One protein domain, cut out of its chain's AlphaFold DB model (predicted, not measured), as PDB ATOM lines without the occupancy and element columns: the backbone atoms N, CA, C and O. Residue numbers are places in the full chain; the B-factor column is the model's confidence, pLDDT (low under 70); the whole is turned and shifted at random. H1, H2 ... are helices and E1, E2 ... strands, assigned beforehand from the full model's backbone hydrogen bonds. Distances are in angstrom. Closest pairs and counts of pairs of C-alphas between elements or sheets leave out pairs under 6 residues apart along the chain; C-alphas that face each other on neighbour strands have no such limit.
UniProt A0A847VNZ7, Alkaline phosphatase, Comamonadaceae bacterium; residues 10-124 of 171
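AT A GLANCE: This is residues 10 to 124 of the 171 residues of the protein "Alkaline phosphatase" of Comamonadaceae bacterium (UniProt A0A847VNZ7). A five-stranded twisted sheet has two helices over one face, H1 slanting over E4 and H2 lying along the edge strand E5, while the other face is bare of named helices. A long stretch without a named element, residues 13 to 41, passes close to the middle of the domain and reaches out in a loop around Gly 27. The printed part has 115 residues, with two named helices and five named strands in the order E1, H1, E2, E3, E4, H2, E5; under half of the residues are in named elements, and the class is mixed, helices and strands. The sheet is mixed, in the order E1, E2, E4, E3, E5. The whole is compact, with a radius of gyration of the C-alphas of 14.0 A and spans of 41 by 36 by 23 A.

IN THESE COORDINATES: E1, residues 10 to 12, begins at C-alpha 10 at (-0.455, -37.142, 7.454). H1, residues 42 to 55, is 20.0 A long and begins at C-alpha 42 at (-6.681, -48.615, -8.529). E2 is residues 60 to 64, 13.4 A; E3 is residues 70 to 76, 18.9 A; E4 is residues 86 to 92, 16.6 A. H2 is residues 103 to 110, 10.6 A. E5, residues 116 to 120, is 11.1 A long and ends at C-alpha 120 at (13.062, -34.959, -10.250).

HOW THE PARTS SIT: E1 and E2 are parallel, with N 11 and O 61 2.8 A apart, within hydrogen-bond range. E2 and E4 are parallel, with N 62 and O 89 at 2.8 A. E3 and E4 form a hairpin, antiparallel at 167 degrees, with N 71 and O 92 at 2.8 A. E3 and E5 are antiparallel, with N 117 and O 72 at 2.8 A. E1, H1, E2 form a strand-helix-strand unit, two parallel neighbour strands with a helix between them in the chain; its crossover is right-handed. E4, H2, E5 form a split one, with E3 between its strands in the sheet, also right-handed. H1 is on the sheet at a height of 9.9 A, over E4, slantwise at 43 degrees on the local plane; the closest C-alphas, of Ala 53 and Leu 87, are 6.1 A apart. H2 is on the same face at a height of 8.8 A, over E5 and along it at 7 degrees on the local plane; the closest C-alphas, of Gln 103 and Arg 120, are 6.5 A apart. H1 and H2 are apart. In H1 and H2 every O i to N i+4 pair is within hydrogen-bond range.

THE WHOLE: The two C-alphas farthest apart, of Gly 27 and Pro 58, are 44.4 A apart. The printed part has no cut. The link from E1 to H1, 29 residues, is long. The mean pLDDT of the printed part is 95.0, and no printed residue is under 70.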
ATOM      1  N   LEU A  10      -1.628 -36.653   8.182       97.75
ATOM      2  CA  LEU A  10      -0.455 -37.142   7.454       97.75
ATOM      3  C   LEU A  10      -0.555 -38.658   7.249       97.75
ATOM      4  O   LEU A  10      -0.613 -39.414   8.219       97.75
ATOM      5  N   LEU A  11      -0.552 -39.101   5.993       98.12
ATOM      6  CA  LEU A  11      -0.467 -40.508   5.619       98.12
ATOM      7  C   LEU A  11       0.962 -40.823   5.174       98.12
ATOM      8  O   LEU A  11       1.324 -40.565   4.030       98.12
ATOM      9  N   ALA A  12       1.760 -41.392   6.075       98.31
ATOM     10  CA  ALA A  12       3.070 -41.931   5.734       98.31
ATOM     11  C   ALA A  12       2.924 -43.348   5.169       98.31
ATOM     12  O   ALA A  12       2.374 -44.231   5.829       98.31
ATOM     13  N   GLN A  13       3.395 -43.548   3.944       98.38
ATOM     14  CA  GLN A  13       3.372 -44.827   3.242       98.38
ATOM     15  C   GLN A  13       4.573 -44.925   2.286       98.38
ATOM     16  O   GLN A  13       5.439 -44.055   2.271       98.38
ATOM     17  N   GLN A  14       4.672 -46.024   1.550       97.81
ATOM     18  CA  GLN A  14       5.913 -46.450   0.917       97.81
ATOM     19  C   GLN A  14       6.192 -45.779  -0.433       97.81
ATOM     20  O   GLN A  14       7.347 -45.478  -0.702       97.81
ATOM     21  N   THR A  15       5.184 -45.535  -1.275       98.19
ATOM     22  CA  THR A  15       5.387 -45.327  -2.726       98.19
ATOM     23  C   THR A  15       4.575 -44.157  -3.297       98.19
ATOM     24  O   THR A  15       3.975 -43.396  -2.551       98.19
ATOM     25  N   LEU A  16       4.552 -43.949  -4.614       98.19
ATOM     26  CA  LEU A  16       3.773 -42.867  -5.234       98.19
ATOM     27  C   LEU A  16       2.271 -43.211  -5.283       98.19
ATOM     28  O   LEU A  16       1.869 -44.197  -5.906       98.19
ATOM     29  N   MET A  17       1.440 -42.389  -4.642       98.38
ATOM     30  CA  MET A  17      -0.027 -42.457  -4.627       98.38
ATOM     31  C   MET A  17      -0.642 -41.862  -5.894       98.38
ATOM     32  O   MET A  17      -1.606 -42.424  -6.433       98.38
ATOM     33  N   ALA A  18      -0.113 -40.726  -6.363       97.62
ATOM     34  CA  ALA A  18      -0.555 -40.082  -7.589       97.62
ATOM     35  C   ALA A  18      -0.528 -41.068  -8.752       97.62
ATOM     36  O   ALA A  18       0.354 -41.921  -8.874       97.62
ATOM     37  N   ARG A  19      -1.508 -40.929  -9.647       95.94
ATOM     38  CA  ARG A  19      -1.456 -41.662 -10.907       95.94
ATOM     39  C   ARG A  19      -0.226 -41.221 -11.685       95.94
ATOM     40  O   ARG A  19       0.023 -40.024 -11.793       95.94
ATOM     41  N   LEU A  20       0.514 -42.183 -12.217       95.31
ATOM     42  CA  LEU A  20       1.646 -41.931 -13.097       95.31
ATOM     43  C   LEU A  20       1.548 -42.885 -14.280       95.31
ATOM     44  O   LEU A  20       1.992 -44.036 -14.218       95.31
ATOM     45  N   VAL A  21       0.925 -42.404 -15.351       93.50
ATOM     46  CA  VAL A  21       0.858 -43.132 -16.617       93.50
ATOM     47  C   VAL A  21       2.056 -42.772 -17.485       93.50
ATOM     48  O   VAL A  21       2.536 -41.640 -17.478       93.50
ATOM     49  N   ARG A  22       2.550 -43.747 -18.241       92.50
ATOM     50  CA  ARG A  22       3.700 -43.598 -19.132       92.50
ATOM     51  C   ARG A  22       3.255 -43.767 -20.582       92.50
ATOM     52  O   ARG A  22       2.309 -44.524 -20.826       92.50
ATOM     53  N   PRO A  23       3.975 -43.159 -21.542       88.50
ATOM     54  CA  PRO A  23       3.728 -43.392 -22.959       88.50
ATOM     55  C   PRO A  23       3.737 -44.893 -23.297       88.50
ATOM     56  O   PRO A  23       4.472 -45.655 -22.640       88.50
ATOM     57  N   PRO A  24       2.969 -45.324 -24.312       87.69
ATOM     58  CA  PRO A  24       2.962 -46.709 -24.770       87.69
ATOM     59  C   PRO A  24       4.368 -47.199 -25.139       87.69
ATOM     60  O   PRO A  24       5.283 -46.412 -25.395       87.69
ATOM     61  N   ALA A  25       4.558 -48.518 -25.144       85.06
ATOM     62  CA  ALA A  25       5.735 -49.096 -25.782       85.06
ATOM     63  C   ALA A  25       5.635 -48.926 -27.308       85.06
ATOM     64  O   ALA A  25       4.544 -48.767 -27.860       85.06
ATOM     65  N   ALA A  26       6.776 -48.961 -27.998       85.44
ATOM     66  CA  ALA A  26       6.786 -48.927 -29.455       85.44
ATOM     67  C   ALA A  26       5.948 -50.094 -30.008       85.44
ATOM     68  O   ALA A  26       6.190 -51.245 -29.655       85.44
ATOM     69  N   GLY A  27       4.956 -49.783 -30.847       83.69
ATOM     70  CA  GLY A  27       4.059 -50.781 -31.436       83.69
ATOM     71  C   GLY A  27       2.937 -51.286 -30.519       83.69
ATOM     72  O   GLY A  27       2.313 -52.287 -30.854       83.69
ATOM     73  N   SER A  28       2.675 -50.631 -29.383       85.00
ATOM     74  CA  SER A  28       1.512 -50.921 -28.527       85.00
ATOM     75  C   SER A  28       0.572 -49.723 -28.436       85.00
ATOM     76  O   SER A  28       1.043 -48.587 -28.405       85.00
ATOM     77  N   ASP A  29      -0.723 -49.984 -28.284       81.12
ATOM     78  CA  ASP A  29      -1.716 -48.960 -27.960       81.12
ATOM     79  C   ASP A  29      -1.866 -48.774 -26.439       81.12
ATOM     80  O   ASP A  29      -1.548 -49.658 -25.640       81.12
ATOM     81  N   GLY A  30      -2.385 -47.613 -26.029       86.44
ATOM     82  CA  GLY A  30      -2.732 -47.316 -24.635       86.44
ATOM     83  C   GLY A  30      -1.608 -46.676 -23.814       86.44
ATOM     84  O   GLY A  30      -0.755 -45.960 -24.333       86.44
ATOM     85  N   VAL A  31      -1.640 -46.892 -22.497       87.94
ATOM     86  CA  VAL A  31      -0.655 -46.356 -21.545       87.94
ATOM     87  C   VAL A  31      -0.012 -47.477 -20.747       87.94
ATOM     88  O   VAL A  31      -0.621 -48.518 -20.503       87.94
ATOM     89  N   ARG A  32       1.220 -47.251 -20.290       92.12
ATOM     90  CA  ARG A  32       1.895 -48.161 -19.361       92.12
ATOM     91  C   ARG A  32       1.813 -47.622 -17.947       92.12
ATOM     92  O   ARG A  32       1.904 -46.419 -17.725       92.12
ATOM     93  N   VAL A  33       1.715 -48.532 -16.992       92.38
ATOM     94  CA  VAL A  33       1.662 -48.214 -15.565       92.38
ATOM     95  C   VAL A  33       2.658 -49.068 -14.794       92.38
ATOM     96  O   VAL A  33       3.187 -50.047 -15.321       92.38
ATOM     97  N   TRP A  34       2.941 -48.686 -13.552       93.25
ATOM     98  CA  TRP A  34       3.778 -49.477 -12.659       93.25
ATOM     99  C   TRP A  34       2.918 -50.219 -11.640       93.25
ATOM    100  O   TRP A  34       2.273 -49.603 -10.796       93.25
ATOM    101  N   THR A  35       2.888 -51.544 -11.751       94.69
ATOM    102  CA  THR A  35       1.955 -52.404 -11.012       94.69
ATOM    103  C   THR A  35       2.339 -52.640  -9.556       94.69
ATOM    104  O   THR A  35       1.496 -53.092  -8.793       94.69
ATOM    105  N   ASP A  36       3.580 -52.345  -9.173       95.25
ATOM    106  CA  ASP A  36       4.043 -52.467  -7.783       95.25
ATOM    107  C   ASP A  36       3.664 -51.235  -6.935       95.25
ATOM    108  O   ASP A  36       3.588 -51.295  -5.713       95.25
ATOM    109  N   GLY A  37       3.348 -50.113  -7.596       95.62
ATOM    110  CA  GLY A  37       2.819 -48.909  -6.959       95.62
ATOM    111  C   GLY A  37       1.288 -48.870  -6.923       95.62
ATOM    112  O   GLY A  37       0.593 -49.801  -7.331       95.62
ATOM    113  N   TRP A  38       0.723 -47.726  -6.523       97.38
ATOM    114  CA  TRP A  38      -0.735 -47.559  -6.425       97.38
ATOM    115  C   TRP A  38      -1.490 -47.690  -7.759       97.38
ATOM    116  O   TRP A  38      -2.701 -47.927  -7.752       97.38
ATOM    117  N   GLU A  39      -0.807 -47.588  -8.906       94.69
ATOM    118  CA  GLU A  39      -1.412 -47.904 -10.208       94.69
ATOM    119  C   GLU A  39      -1.802 -49.384 -10.351       94.69
ATOM    120  O   GLU A  39      -2.754 -49.673 -11.071       94.69
ATOM    121  N   GLY A  40      -1.131 -50.311  -9.656       95.81
ATOM    122  CA  GLY A  40      -1.529 -51.724  -9.612       95.81
ATOM    123  C   GLY A  40      -2.765 -51.992  -8.752       95.81
ATOM    124  O   GLY A  40      -3.392 -53.043  -8.872       95.81
ATOM    125  N   TYR A  41      -3.163 -51.023  -7.920       96.81
ATOM    126  CA  TYR A  41      -4.245 -51.159  -6.942       96.81
ATOM    127  C   TYR A  41      -5.292 -50.035  -7.066       96.81
ATOM    128  O   TYR A  41      -5.646 -49.391  -6.070       96.81
ATOM    129  N   PRO A  42      -5.852 -49.790  -8.268       94.56
ATOM    130  CA  PRO A  42      -6.681 -48.615  -8.529       94.56
ATOM    131  C   PRO A  42      -7.958 -48.583  -7.681       94.56
ATOM    132  O   PRO A  42      -8.358 -47.516  -7.224       94.56
ATOM    133  N   ALA A  43      -8.572 -49.741  -7.409       96.12
ATOM    134  CA  ALA A  43      -9.764 -49.830  -6.565       96.12
ATOM    135  C   ALA A  43      -9.471 -49.498  -5.091       96.12
ATOM    136  O   ALA A  43     -10.280 -48.854  -4.424       96.12
ATOM    137  N   ALA A  44      -8.304 -49.907  -4.580       97.38
ATOM    138  CA  ALA A  44      -7.885 -49.577  -3.221       97.38
ATOM    139  C   ALA A  44      -7.580 -48.080  -3.093       97.38
ATOM    140  O   ALA A  44      -8.063 -47.439  -2.159       97.38
ATOM    141  N   ARG A  45      -6.858 -47.510  -4.071       97.31
ATOM    142  CA  ARG A  45      -6.597 -46.066  -4.137       97.31
ATOM    143  C   ARG A  45      -7.895 -45.269  -4.179       97.31
ATOM    144  O   ARG A  45      -8.062 -44.331  -3.405       97.31
ATOM    145  N   ALA A  46      -8.821 -45.659  -5.058       95.69
ATOM    146  CA  ALA A  46     -10.112 -44.994  -5.205       95.69
ATOM    147  C   ALA A  46     -10.899 -45.006  -3.890       95.69
ATOM    148  O   ALA A  46     -11.397 -43.964  -3.483       95.69
ATOM    149  N   ARG A  47     -10.938 -46.144  -3.184       96.50
ATOM    150  CA  ARG A  47     -11.585 -46.246  -1.867       96.50
ATOM    151  C   ARG A  47     -10.934 -45.334  -0.825       96.50
ATOM    152  O   ARG A  47     -11.634 -44.713  -0.036       96.50
ATOM    153  N   LEU A  48      -9.605 -45.251  -0.800       96.88
ATOM    154  CA  LEU A  48      -8.898 -44.380   0.142       96.88
ATOM    155  C   LEU A  48      -9.225 -42.906  -0.121       96.88
ATOM    156  O   LEU A  48      -9.591 -42.183   0.806       96.88
ATOM    157  N   LEU A  49      -9.126 -42.473  -1.380       96.25
ATOM    158  CA  LEU A  49      -9.401 -41.091  -1.772       96.25
ATOM    159  C   LEU A  49     -10.891 -40.737  -1.649       96.25
ATOM    160  O   LEU A  49     -11.205 -39.608  -1.270       96.25
ATOM    161  N   SER A  50     -11.813 -41.678  -1.889       95.69
ATOM    162  CA  SER A  50     -13.251 -41.422  -1.720       95.69
ATOM    163  C   SER A  50     -13.585 -41.086  -0.271       95.69
ATOM    164  O   SER A  50     -14.315 -40.133  -0.031       95.69
ATOM    165  N   VAL A  51     -12.960 -41.755   0.703       96.81
ATOM    166  CA  VAL A  51     -13.153 -41.435   2.125       96.81
ATOM    167  C   VAL A  51     -12.702 -40.007   2.450       96.81
ATOM    168  O   VAL A  51     -13.368 -39.329   3.238       96.81
ATOM    169  N   LEU A  52     -11.606 -39.526   1.849       96.12
ATOM    170  CA  LEU A  52     -11.161 -38.136   2.016       96.12
ATOM    171  C   LEU A  52     -12.199 -37.150   1.476       96.12
ATOM    172  O   LEU A  52     -12.516 -36.165   2.145       96.12
ATOM    173  N   ALA A  53     -12.749 -37.444   0.295       95.38
ATOM    174  CA  ALA A  53     -13.769 -36.629  -0.354       95.38
ATOM    175  C   ALA A  53     -15.090 -36.619   0.433       95.38
ATOM    176  O   ALA A  53     -15.604 -35.552   0.768       95.38
ATOM    177  N   GLU A  54     -15.613 -37.799   0.769       96.31
ATOM    178  CA  GLU A  54     -16.879 -38.001   1.483       96.31
ATOM    179  C   GLU A  54     -16.874 -37.305   2.845       96.31
ATOM    180  O   GLU A  54     -17.843 -36.647   3.220       96.31
ATOM    181  N   ARG A  55     -15.766 -37.422   3.583       95.50
ATOM    182  CA  ARG A  55     -15.634 -36.847   4.928       95.50
ATOM    183  C   ARG A  55     -15.086 -35.425   4.938       95.50
ATOM    184  O   ARG A  55     -15.031 -34.831   6.010       95.50
ATOM    185  N   ARG A  56     -14.678 -34.892   3.778       93.88
ATOM    186  CA  ARG A  56     -14.028 -33.578   3.633       93.88
ATOM    187  C   ARG A  56     -12.862 -33.414   4.610       93.88
ATOM    188  O   ARG A  56     -12.809 -32.463   5.387       93.88
ATOM    189  N   VAL A  57     -11.963 -34.396   4.611       95.38
ATOM    190  CA  VAL A  57     -10.851 -34.460   5.569       95.38
ATOM    191  C   VAL A  57      -9.921 -33.251   5.380       95.38
ATOM    192  O   VAL A  57      -9.399 -33.067   4.279       95.38
ATOM    193  N   PRO A  58      -9.683 -32.433   6.422       94.06
ATOM    194  CA  PRO A  58      -8.811 -31.265   6.324       94.06
ATOM    195  C   PRO A  58      -7.328 -31.658   6.319       94.06
ATOM    196  O   PRO A  58      -6.941 -32.671   6.915       94.06
ATOM    197  N   GLY A  59      -6.501 -30.839   5.659       96.31
ATOM    198  CA  GLY A  59      -5.038 -30.968   5.628       96.31
ATOM    199  C   GLY A  59      -4.524 -32.382   5.361       96.31
ATOM    200  O   GLY A  59      -3.592 -32.835   6.027       96.31
ATOM    201  N   ALA A  60      -5.152 -33.112   4.438       97.75
ATOM    202  CA  ALA A  60      -4.689 -34.436   4.051       97.75
ATOM    203  C   ALA A  60      -3.398 -34.326   3.224       97.75
ATOM    204  O   ALA A  60      -3.375 -33.695   2.161       97.75
ATOM    205  N   VAL A  61      -2.324 -34.945   3.715       98.50
ATOM    206  CA  VAL A  61      -1.015 -34.964   3.056       98.50
ATOM    207  C   VAL A  61      -0.482 -36.390   3.024       98.50
ATOM    208  O   VAL A  61      -0.367 -37.043   4.059       98.50
ATOM    209  N   VAL A  62      -0.156 -36.875   1.831       98.62
ATOM    210  CA  VAL A  62       0.424 -38.197   1.600       98.62
ATOM    211  C   VAL A  62       1.935 -38.059   1.462       98.62
ATOM    212  O   VAL A  62       2.422 -37.225   0.700       98.62
ATOM    213  N   LEU A  63       2.668 -38.874   2.214       98.75
ATOM    214  CA  LEU A  63       4.123 -38.948   2.197       98.75
ATOM    215  C   LEU A  63       4.528 -40.307   1.623       98.75
ATOM    216  O   LEU A  63       3.979 -41.330   2.040       98.75
ATOM    217  N   GLY A  64       5.450 -40.308   0.663       98.44
ATOM    218  CA  GLY A  64       5.912 -41.509  -0.041       98.44
ATOM    219  C   GLY A  64       7.418 -41.523  -0.296       98.44
ATOM    220  O   GLY A  64       8.113 -40.548  -0.005       98.44
ATOM    221  N   GLY A  65       7.908 -42.623  -0.865       98.06
ATOM    222  CA  GLY A  65       9.283 -42.810  -1.327       98.06
ATOM    223  C   GLY A  65       9.343 -43.874  -2.427       98.06
ATOM    224  O   GLY A  65       8.510 -43.852  -3.331       98.06
ATOM    225  N   ASP A  66      10.301 -44.809  -2.331       98.19
ATOM    226  CA  ASP A  66      10.423 -46.040  -3.149       98.19
ATOM    227  C   ASP A  66      10.752 -45.819  -4.645       98.19
ATOM    228  O   ASP A  66      11.658 -46.435  -5.194       98.19
ATOM    229  N   VAL A  67      10.160 -44.818  -5.292       97.44
ATOM    230  CA  VAL A  67      10.338 -44.503  -6.722       97.44
ATOM    231  C   VAL A  67      11.695 -43.886  -7.094       97.44
ATOM    232  O   VAL A  67      11.943 -43.612  -8.270       97.44
ATOM    233  N   HIS A  68      12.559 -43.628  -6.104       98.00
ATOM    234  CA  HIS A  68      13.890 -43.012  -6.249       98.00
ATOM    235  C   HIS A  68      13.887 -41.681  -7.026       98.00
ATOM    236  O   HIS A  68      14.861 -41.294  -7.675       98.00
ATOM    237  N   ALA A  69      12.784 -40.946  -6.952       98.25
ATOM    238  CA  ALA A  69      12.596 -39.653  -7.589       98.25
ATOM    239  C   ALA A  69      11.698 -38.789  -6.707       98.25
ATOM    240  O   ALA A  69      10.770 -39.294  -6.081       98.25
ATOM    241  N   SER A  70      11.968 -37.490  -6.664       98.56
ATOM    242  CA  SER A  70      11.100 -36.561  -5.953       98.56
ATOM    243  C   SER A  70       9.865 -36.282  -6.796       98.56
ATOM    244  O   SER A  70      10.012 -35.838  -7.934       98.56
ATOM    245  N   TYR A  71       8.673 -36.462  -6.233       98.75
ATOM    246  CA  TYR A  71       7.419 -36.006  -6.826       98.75
ATOM    247  C   TYR A  71       6.635 -35.125  -5.865       98.75
ATOM    248  O   TYR A  71       6.580 -35.377  -4.661       98.75
ATOM    249  N   VAL A  72       5.980 -34.112  -6.427       98.81
ATOM    250  CA  VAL A  72       4.960 -33.324  -5.733       98.81
ATOM    251  C   VAL A  72       3.706 -33.334  -6.586       98.81
ATOM    252  O   VAL A  72       3.781 -33.026  -7.775       98.81
ATOM    253  N   ALA A  73       2.566 -33.697  -6.006       98.44
ATOM    254  CA  ALA A  73       1.327 -33.849  -6.761       98.44
ATOM    255  C   ALA A  73       0.095 -33.367  -5.990       98.44
ATOM    256  O   ALA A  73       0.038 -33.397  -4.758       98.44
ATOM    257  N   ALA A  74      -0.918 -32.949  -6.747       97.88
ATOM    258  CA  ALA A  74      -2.263 -32.716  -6.247       97.88
ATOM    259  C   ALA A  74      -3.114 -33.976  -6.477       97.88
ATOM    260  O   ALA A  74      -3.405 -34.343  -7.615       97.88
ATOM    261  N   LEU A  75      -3.542 -34.647  -5.405       97.94
ATOM    262  CA  LEU A  75      -4.377 -35.845  -5.503       97.94
ATOM    263  C   LEU A  75      -5.835 -35.437  -5.691       97.94
ATOM    264  O   LEU A  75      -6.491 -35.014  -4.743       97.94
ATOM    265  N   ARG A  76      -6.341 -35.539  -6.918       95.38
ATOM    266  CA  ARG A  76      -7.700 -35.115  -7.285       95.38
ATOM    267  C   ARG A  76      -8.706 -36.259  -7.205       95.38
ATOM    268  O   ARG A  76      -8.351 -37.420  -7.399       95.38
ATOM    269  N   ALA A  77      -9.981 -35.917  -7.004       91.88
ATOM    270  CA  ALA A  77     -11.089 -36.879  -7.080       91.88
ATOM    271  C   ALA A  77     -11.163 -37.575  -8.448       91.88
ATOM    272  O   ALA A  77     -11.477 -38.761  -8.541       91.88
ATOM    273  N   ARG A  78     -10.816 -36.831  -9.502       89.88
ATOM    274  CA  ARG A  78     -10.529 -37.342 -10.838       89.88
ATOM    275  C   ARG A  78      -9.180 -36.798 -11.277       89.88
ATOM    276  O   ARG A  78      -8.986 -35.592 -11.339       89.88
ATOM    277  N   TRP A  79      -8.242 -37.697 -11.522       84.06
ATOM    278  CA  TRP A  79      -6.855 -37.359 -11.841       84.06
ATOM    279  C   TRP A  79      -6.693 -36.709 -13.228       84.06
ATOM    280  O   TRP A  79      -5.790 -35.906 -13.410       84.06
ATOM    281  N   ASP A  80      -7.567 -37.049 -14.179       82.19
ATOM    282  CA  ASP A  80      -7.555 -36.605 -15.579       82.19
ATOM    283  C   ASP A  80      -8.359 -35.321 -15.821       82.19
ATOM    284  O   ASP A  80      -8.486 -34.861 -16.952       82.19
ATOM    285  N   ASP A  81      -8.922 -34.748 -14.759       89.12
ATOM    286  CA  ASP A  81      -9.714 -33.529 -14.804       89.12
ATOM    287  C   ASP A  81      -9.077 -32.483 -13.891       89.12
ATOM    288  O   ASP A  81      -9.194 -32.529 -12.667       89.12
ATOM    289  N   GLU A  82      -8.401 -31.505 -14.490       86.12
ATOM    290  CA  GLU A  82      -7.744 -30.415 -13.761       86.12
ATOM    291  C   GLU A  82      -8.724 -29.556 -12.946       86.12
ATOM    292  O   GLU A  82      -8.314 -28.868 -12.006       86.12
ATOM    293  N   ARG A  83     -10.024 -29.608 -13.264       90.62
ATOM    294  CA  ARG A  83     -11.078 -28.906 -12.521       90.62
ATOM    295  C   ARG A  83     -11.613 -29.729 -11.356       90.62
ATOM    296  O   ARG A  83     -12.299 -29.178 -10.497       90.62
ATOM    297  N   ALA A  84     -11.310 -31.025 -11.298       93.81
ATOM    298  CA  ALA A  84     -11.742 -31.863 -10.194       93.81
ATOM    299  C   ALA A  84     -11.089 -31.401  -8.881       93.81
ATOM    300  O   ALA A  84      -9.905 -31.041  -8.868       93.81
ATOM    301  N   PRO A  85     -11.832 -31.430  -7.760       94.38
ATOM    302  CA  PRO A  85     -11.329 -30.956  -6.481       94.38
ATOM    303  C   PRO A  85     -10.097 -31.750  -6.045       94.38
ATOM    304  O   PRO A  85     -10.043 -32.979  -6.178       94.38
ATOM    305  N   VAL A  86      -9.113 -31.030  -5.506       97.44
ATOM    306  CA  VAL A  86      -7.953 -31.621  -4.841       97.44
ATOM    307  C   VAL A  86      -8.400 -32.146  -3.480       97.44
ATOM    308  O   VAL A  86      -9.008 -31.427  -2.693       97.44
ATOM    309  N   LEU A  87      -8.116 -33.417  -3.223       97.38
ATOM    310  CA  LEU A  87      -8.475 -34.132  -2.001       97.38
ATOM    311  C   LEU A  87      -7.317 -34.184  -1.008       97.38
ATOM    312  O   LEU A  87      -7.541 -34.186   0.198       97.38
ATOM    313  N   ALA A  88      -6.086 -34.248  -1.512       98.12
ATOM    314  CA  ALA A  88      -4.881 -34.284  -0.699       98.12
ATOM    315  C   ALA A  88      -3.676 -33.736  -1.467       98.12
ATOM    316  O   ALA A  88      -3.650 -33.709  -2.699       98.12
ATOM    317  N   SER A  89      -2.664 -33.328  -0.712       98.62
ATOM    318  CA  SER A  89      -1.337 -33.014  -1.244       98.62
ATOM    319  C   SER A  89      -0.454 -34.248  -1.160       98.62
ATOM    320  O   SER A  89      -0.554 -34.991  -0.188       98.62
ATOM    321  N   GLU A  90       0.429 -34.469  -2.125       98.81
ATOM    322  CA  GLU A  90       1.412 -35.545  -2.052       98.81
ATOM    323  C   GLU A  90       2.835 -35.015  -2.174       98.81
ATOM    324  O   GLU A  90       3.135 -34.203  -3.050       98.81
ATOM    325  N   PHE A  91       3.703 -35.548  -1.317       98.88
ATOM    326  CA  PHE A  91       5.147 -35.383  -1.364       98.88
ATOM    327  C   PHE A  91       5.804 -36.763  -1.322       98.88
ATOM    328  O   PHE A  91       5.878 -37.403  -0.271       98.88
ATOM    329  N   CYS A  92       6.285 -37.224  -2.470       98.75
ATOM    330  CA  CYS A  92       7.026 -38.470  -2.586       98.75
ATOM    331  C   CYS A  92       8.517 -38.140  -2.682       98.75
ATOM    332  O   CYS A  92       8.940 -37.411  -3.580       98.75
ATOM    333  N   GLY A  93       9.300 -38.595  -1.709       98.25
ATOM    334  CA  GLY A  93      10.728 -38.318  -1.634       98.25
ATOM    335  C   GLY A  93      11.531 -39.118  -2.652       98.25
ATOM    336  O   GLY A  93      11.202 -40.258  -2.984       98.25
ATOM    337  N   THR A  94      12.643 -38.537  -3.096       98.56
ATOM    338  CA  THR A  94      13.710 -39.323  -3.716       98.56
ATOM    339  C   THR A  94      14.365 -40.265  -2.694       98.56
ATOM    340  O   THR A  94      14.041 -40.272  -1.506       98.56
ATOM    341  N   SER A  95      15.291 -41.086  -3.164       97.94
ATOM    342  CA  SER A  95      16.159 -41.922  -2.344       97.94
ATOM    343  C   SER A  95      17.258 -41.097  -1.667       97.94
ATOM    344  O   SER A  95      17.689 -40.057  -2.172       97.94
ATOM    345  N   ILE A  96      17.779 -41.621  -0.554       97.19
ATOM    346  CA  ILE A  96      18.993 -41.082   0.074       97.19
ATOM    347  C   ILE A  96      20.197 -41.236  -0.867       97.19
ATOM    348  O   ILE A  96      20.950 -40.284  -1.033       97.19
ATOM    349  N   SER A  97      20.350 -42.395  -1.520       95.69
ATOM    350  CA  SER A  97      21.475 -42.660  -2.437       95.69
ATOM    351  C   SER A  97      21.148 -43.555  -3.640       95.69
ATOM    352  O   SER A  97      21.803 -43.435  -4.671       95.69
ATOM    353  N   SER A  98      20.123 -44.415  -3.579       96.88
ATOM    354  CA  SER A  98      19.783 -45.324  -4.687       96.88
ATOM    355  C   SER A  98      19.565 -44.600  -6.017       96.88
ATOM    356  O   SER A  98      18.884 -43.576  -6.067       96.88
ATOM    357  N   HIS A  99      20.066 -45.163  -7.115       94.31
ATOM    358  CA  HIS A  99      19.869 -44.592  -8.446       94.31
ATOM    359  C   HIS A  99      18.383 -44.511  -8.824       94.31
ATOM    360  O   HIS A  99      17.615 -45.459  -8.639       94.31
ATOM    361  N   GLY A 100      17.999 -43.356  -9.362       94.38
ATOM    362  CA  GLY A 100      16.662 -43.058  -9.851       94.38
ATOM    363  C   GLY A 100      16.552 -43.117 -11.374       94.38
ATOM    364  O   GLY A 100      17.546 -43.317 -12.078       94.38
ATOM    365  N   PRO A 101      15.336 -42.945 -11.910       95.50
ATOM    366  CA  PRO A 101      15.112 -42.890 -13.348       95.50
ATOM    367  C   PRO A 101      15.797 -41.665 -13.982       95.50
ATOM    368  O   PRO A 101      15.899 -40.613 -13.348       95.50
ATOM    369  N   PRO A 102      16.217 -41.751 -15.259       96.38
ATOM    370  CA  PRO A 102      16.778 -40.605 -15.964       96.38
ATOM    371  C   PRO A 102      15.722 -39.507 -16.103       96.38
ATOM    372  O   PRO A 102      14.572 -39.801 -16.438       96.38
ATOM    373  N   GLN A 103      16.107 -38.240 -15.931       97.31
ATOM    374  CA  GLN A 103      15.124 -37.156 -15.960       97.31
ATOM    375  C   GLN A 103      14.324 -37.108 -17.260       97.31
ATOM    376  O   GLN A 103      13.111 -36.945 -17.216       97.31
ATOM    377  N   LYS A 104      14.977 -37.308 -18.408       95.56
ATOM    378  CA  LYS A 104      14.314 -37.267 -19.720       95.56
ATOM    379  C   LYS A 104      13.068 -38.162 -19.781       95.56
ATOM    380  O   LYS A 104      12.119 -37.858 -20.496       95.56
ATOM    381  N   ARG A 105      13.070 -39.273 -19.036       93.62
ATOM    382  CA  ARG A 105      11.906 -40.150 -18.918       93.62
ATOM    383  C   ARG A 105      10.775 -39.485 -18.130       93.62
ATOM    384  O   ARG A 105       9.641 -39.531 -18.588       93.62
ATOM    385  N   LEU A 106      11.076 -38.872 -16.987       95.94
ATOM    386  CA  LEU A 106      10.098 -38.145 -16.169       95.94
ATOM    387  C   LEU A 106       9.502 -36.961 -16.929       95.94
ATOM    388  O   LEU A 106       8.289 -36.791 -16.913       95.94
ATOM    389  N   ASP A 107      10.322 -36.206 -17.661       93.81
ATOM    390  CA  ASP A 107       9.848 -35.075 -18.467       93.81
ATOM    391  C   ASP A 107       8.815 -35.520 -19.520       93.81
ATOM    392  O   ASP A 107       7.816 -34.839 -19.744       93.81
ATOM    393  N   ALA A 108       9.009 -36.699 -20.126       92.00
ATOM    394  CA  ALA A 108       8.052 -37.279 -21.070       92.00
ATOM    395  C   ALA A 108       6.770 -37.799 -20.389       92.00
ATOM    396  O   ALA A 108       5.698 -37.772 -20.990       92.00
ATOM    397  N   GLU A 109       6.869 -38.283 -19.148       93.69
ATOM    398  CA  GLU A 109       5.720 -38.740 -18.359       93.69
ATOM    399  C   GLU A 109       4.863 -37.547 -17.889       93.69
ATOM    400  O   GLU A 109       3.636 -37.624 -17.945       93.69
ATOM    401  N   LEU A 110       5.468 -36.419 -17.498       92.12
ATOM    402  CA  LEU A 110       4.754 -35.242 -16.978       92.12
ATOM    403  C   LEU A 110       3.704 -34.672 -17.942       92.12
ATOM    404  O   LEU A 110       2.654 -34.219 -17.491       92.12
ATOM    405  N   HIS A 111       3.928 -34.751 -19.257       88.06
ATOM    406  CA  HIS A 111       2.958 -34.273 -20.251       88.06
ATOM    407  C   HIS A 111       1.603 -35.002 -20.174       88.06
ATOM    408  O   HIS A 111       0.573 -34.441 -20.532       88.06
ATOM    409  N   LEU A 112       1.596 -36.247 -19.688       91.56
ATOM    410  CA  LEU A 112       0.392 -37.068 -19.534       91.56
ATOM    411  C   LEU A 112      -0.221 -36.976 -18.128       91.56
ATOM    412  O   LEU A 112      -1.267 -37.571 -17.878       91.56
ATOM    413  N   ASN A 113       0.444 -36.292 -17.194       95.00
ATOM    414  CA  ASN A 113       0.109 -36.303 -15.772       95.00
ATOM    415  C   ASN A 113       0.110 -34.870 -15.202       95.00
ATOM    416  O   ASN A 113       0.944 -34.556 -14.351       95.00
ATOM    417  N   PRO A 114      -0.815 -33.990 -15.638       92.94
ATOM    418  CA  PRO A 114      -0.809 -32.567 -15.272       92.94
ATOM    419  C   PRO A 114      -1.042 -32.302 -13.775       92.94
ATOM    420  O   PRO A 114      -0.761 -31.217 -13.270       92.94
ATOM    421  N   HIS A 115      -1.545 -33.288 -13.027       95.31
ATOM    422  CA  HIS A 115      -1.684 -33.223 -11.570       95.31
ATOM    423  C   HIS A 115      -0.353 -33.374 -10.815       95.31
ATOM    424  O   HIS A 115      -0.315 -33.113  -9.608       95.31
ATOM    425  N   ILE A 116       0.727 -33.783 -11.490       97.19
ATOM    426  CA  ILE A 116       2.084 -33.823 -10.940       97.19
ATOM    427  C   ILE A 116       2.751 -32.469 -11.197       97.19
ATOM    428  O   ILE A 116       3.017 -32.083 -12.330       97.19
ATOM    429  N   LEU A 117       3.039 -31.752 -10.116       97.12
ATOM    430  CA  LEU A 117       3.536 -30.374 -10.121       97.12
ATOM    431  C   LEU A 117       5.068 -30.294 -10.134       97.12
ATOM    432  O   LEU A 117       5.640 -29.256 -10.461       97.12
ATOM    433  N   HIS A 118       5.741 -31.375  -9.737       98.38
ATOM    434  CA  HIS A 118       7.197 -31.496  -9.743       98.38
ATOM    435  C   HIS A 118       7.600 -32.956  -9.894       98.38
ATOM    436  O   HIS A 118       7.006 -33.818  -9.247       98.38
ATOM    437  N   ALA A 119       8.630 -33.213 -10.699       98.25
ATOM    438  CA  ALA A 119       9.276 -34.514 -10.813       98.25
ATOM    439  C   ALA A 119      10.789 -34.343 -11.004       98.25
ATOM    440  O   ALA A 119      11.229 -33.638 -11.918       98.25
ATOM    441  N   ARG A 120      11.595 -35.000 -10.165       98.19
ATOM    442  CA  ARG A 120      13.062 -34.959 -10.250       98.19
ATOM    443  C   ARG A 120      13.680 -36.332 -10.012       98.19
ATOM    444  O   ARG A 120      13.636 -36.847  -8.898       98.19
ATOM    445  N   GLY A 121      14.251 -36.922 -11.059       97.75
ATOM    446  CA  GLY A 121      14.749 -38.301 -11.054       97.75
ATOM    447  C   GLY A 121      16.249 -38.451 -10.835       97.75
ATOM    448  O   GLY A 121      16.689 -39.498 -10.374       97.75
ATOM    449  N   ASP A 122      17.045 -37.421 -11.103       96.81
ATOM    450  CA  ASP A 122      18.516 -37.466 -11.140       96.81
ATOM    451  C   ASP A 122      19.212 -36.854  -9.911       96.81
ATOM    452  O   ASP A 122      20.433 -36.783  -9.880       96.81
ATOM    453  N   GLN A 123      18.461 -36.444  -8.886       97.69
ATOM    454  CA  GLN A 123      19.003 -35.865  -7.651       97.69
ATOM    455  C   GLN A 123      18.552 -36.662  -6.428       97.69
ATOM    456  O   GLN A 123      17.390 -37.064  -6.361       97.69
ATOM    457  N   ARG A 124      19.453 -36.856  -5.458       98.06
ATOM    458  CA  ARG A 124      19.213 -37.590  -4.201       98.06
ATOM    459  C   ARG A 124      19.110 -36.657  -3.010       98.06
ATOM    460  O   ARG A 124      19.584 -35.526  -3.073       98.06
TER     461      ARG A 124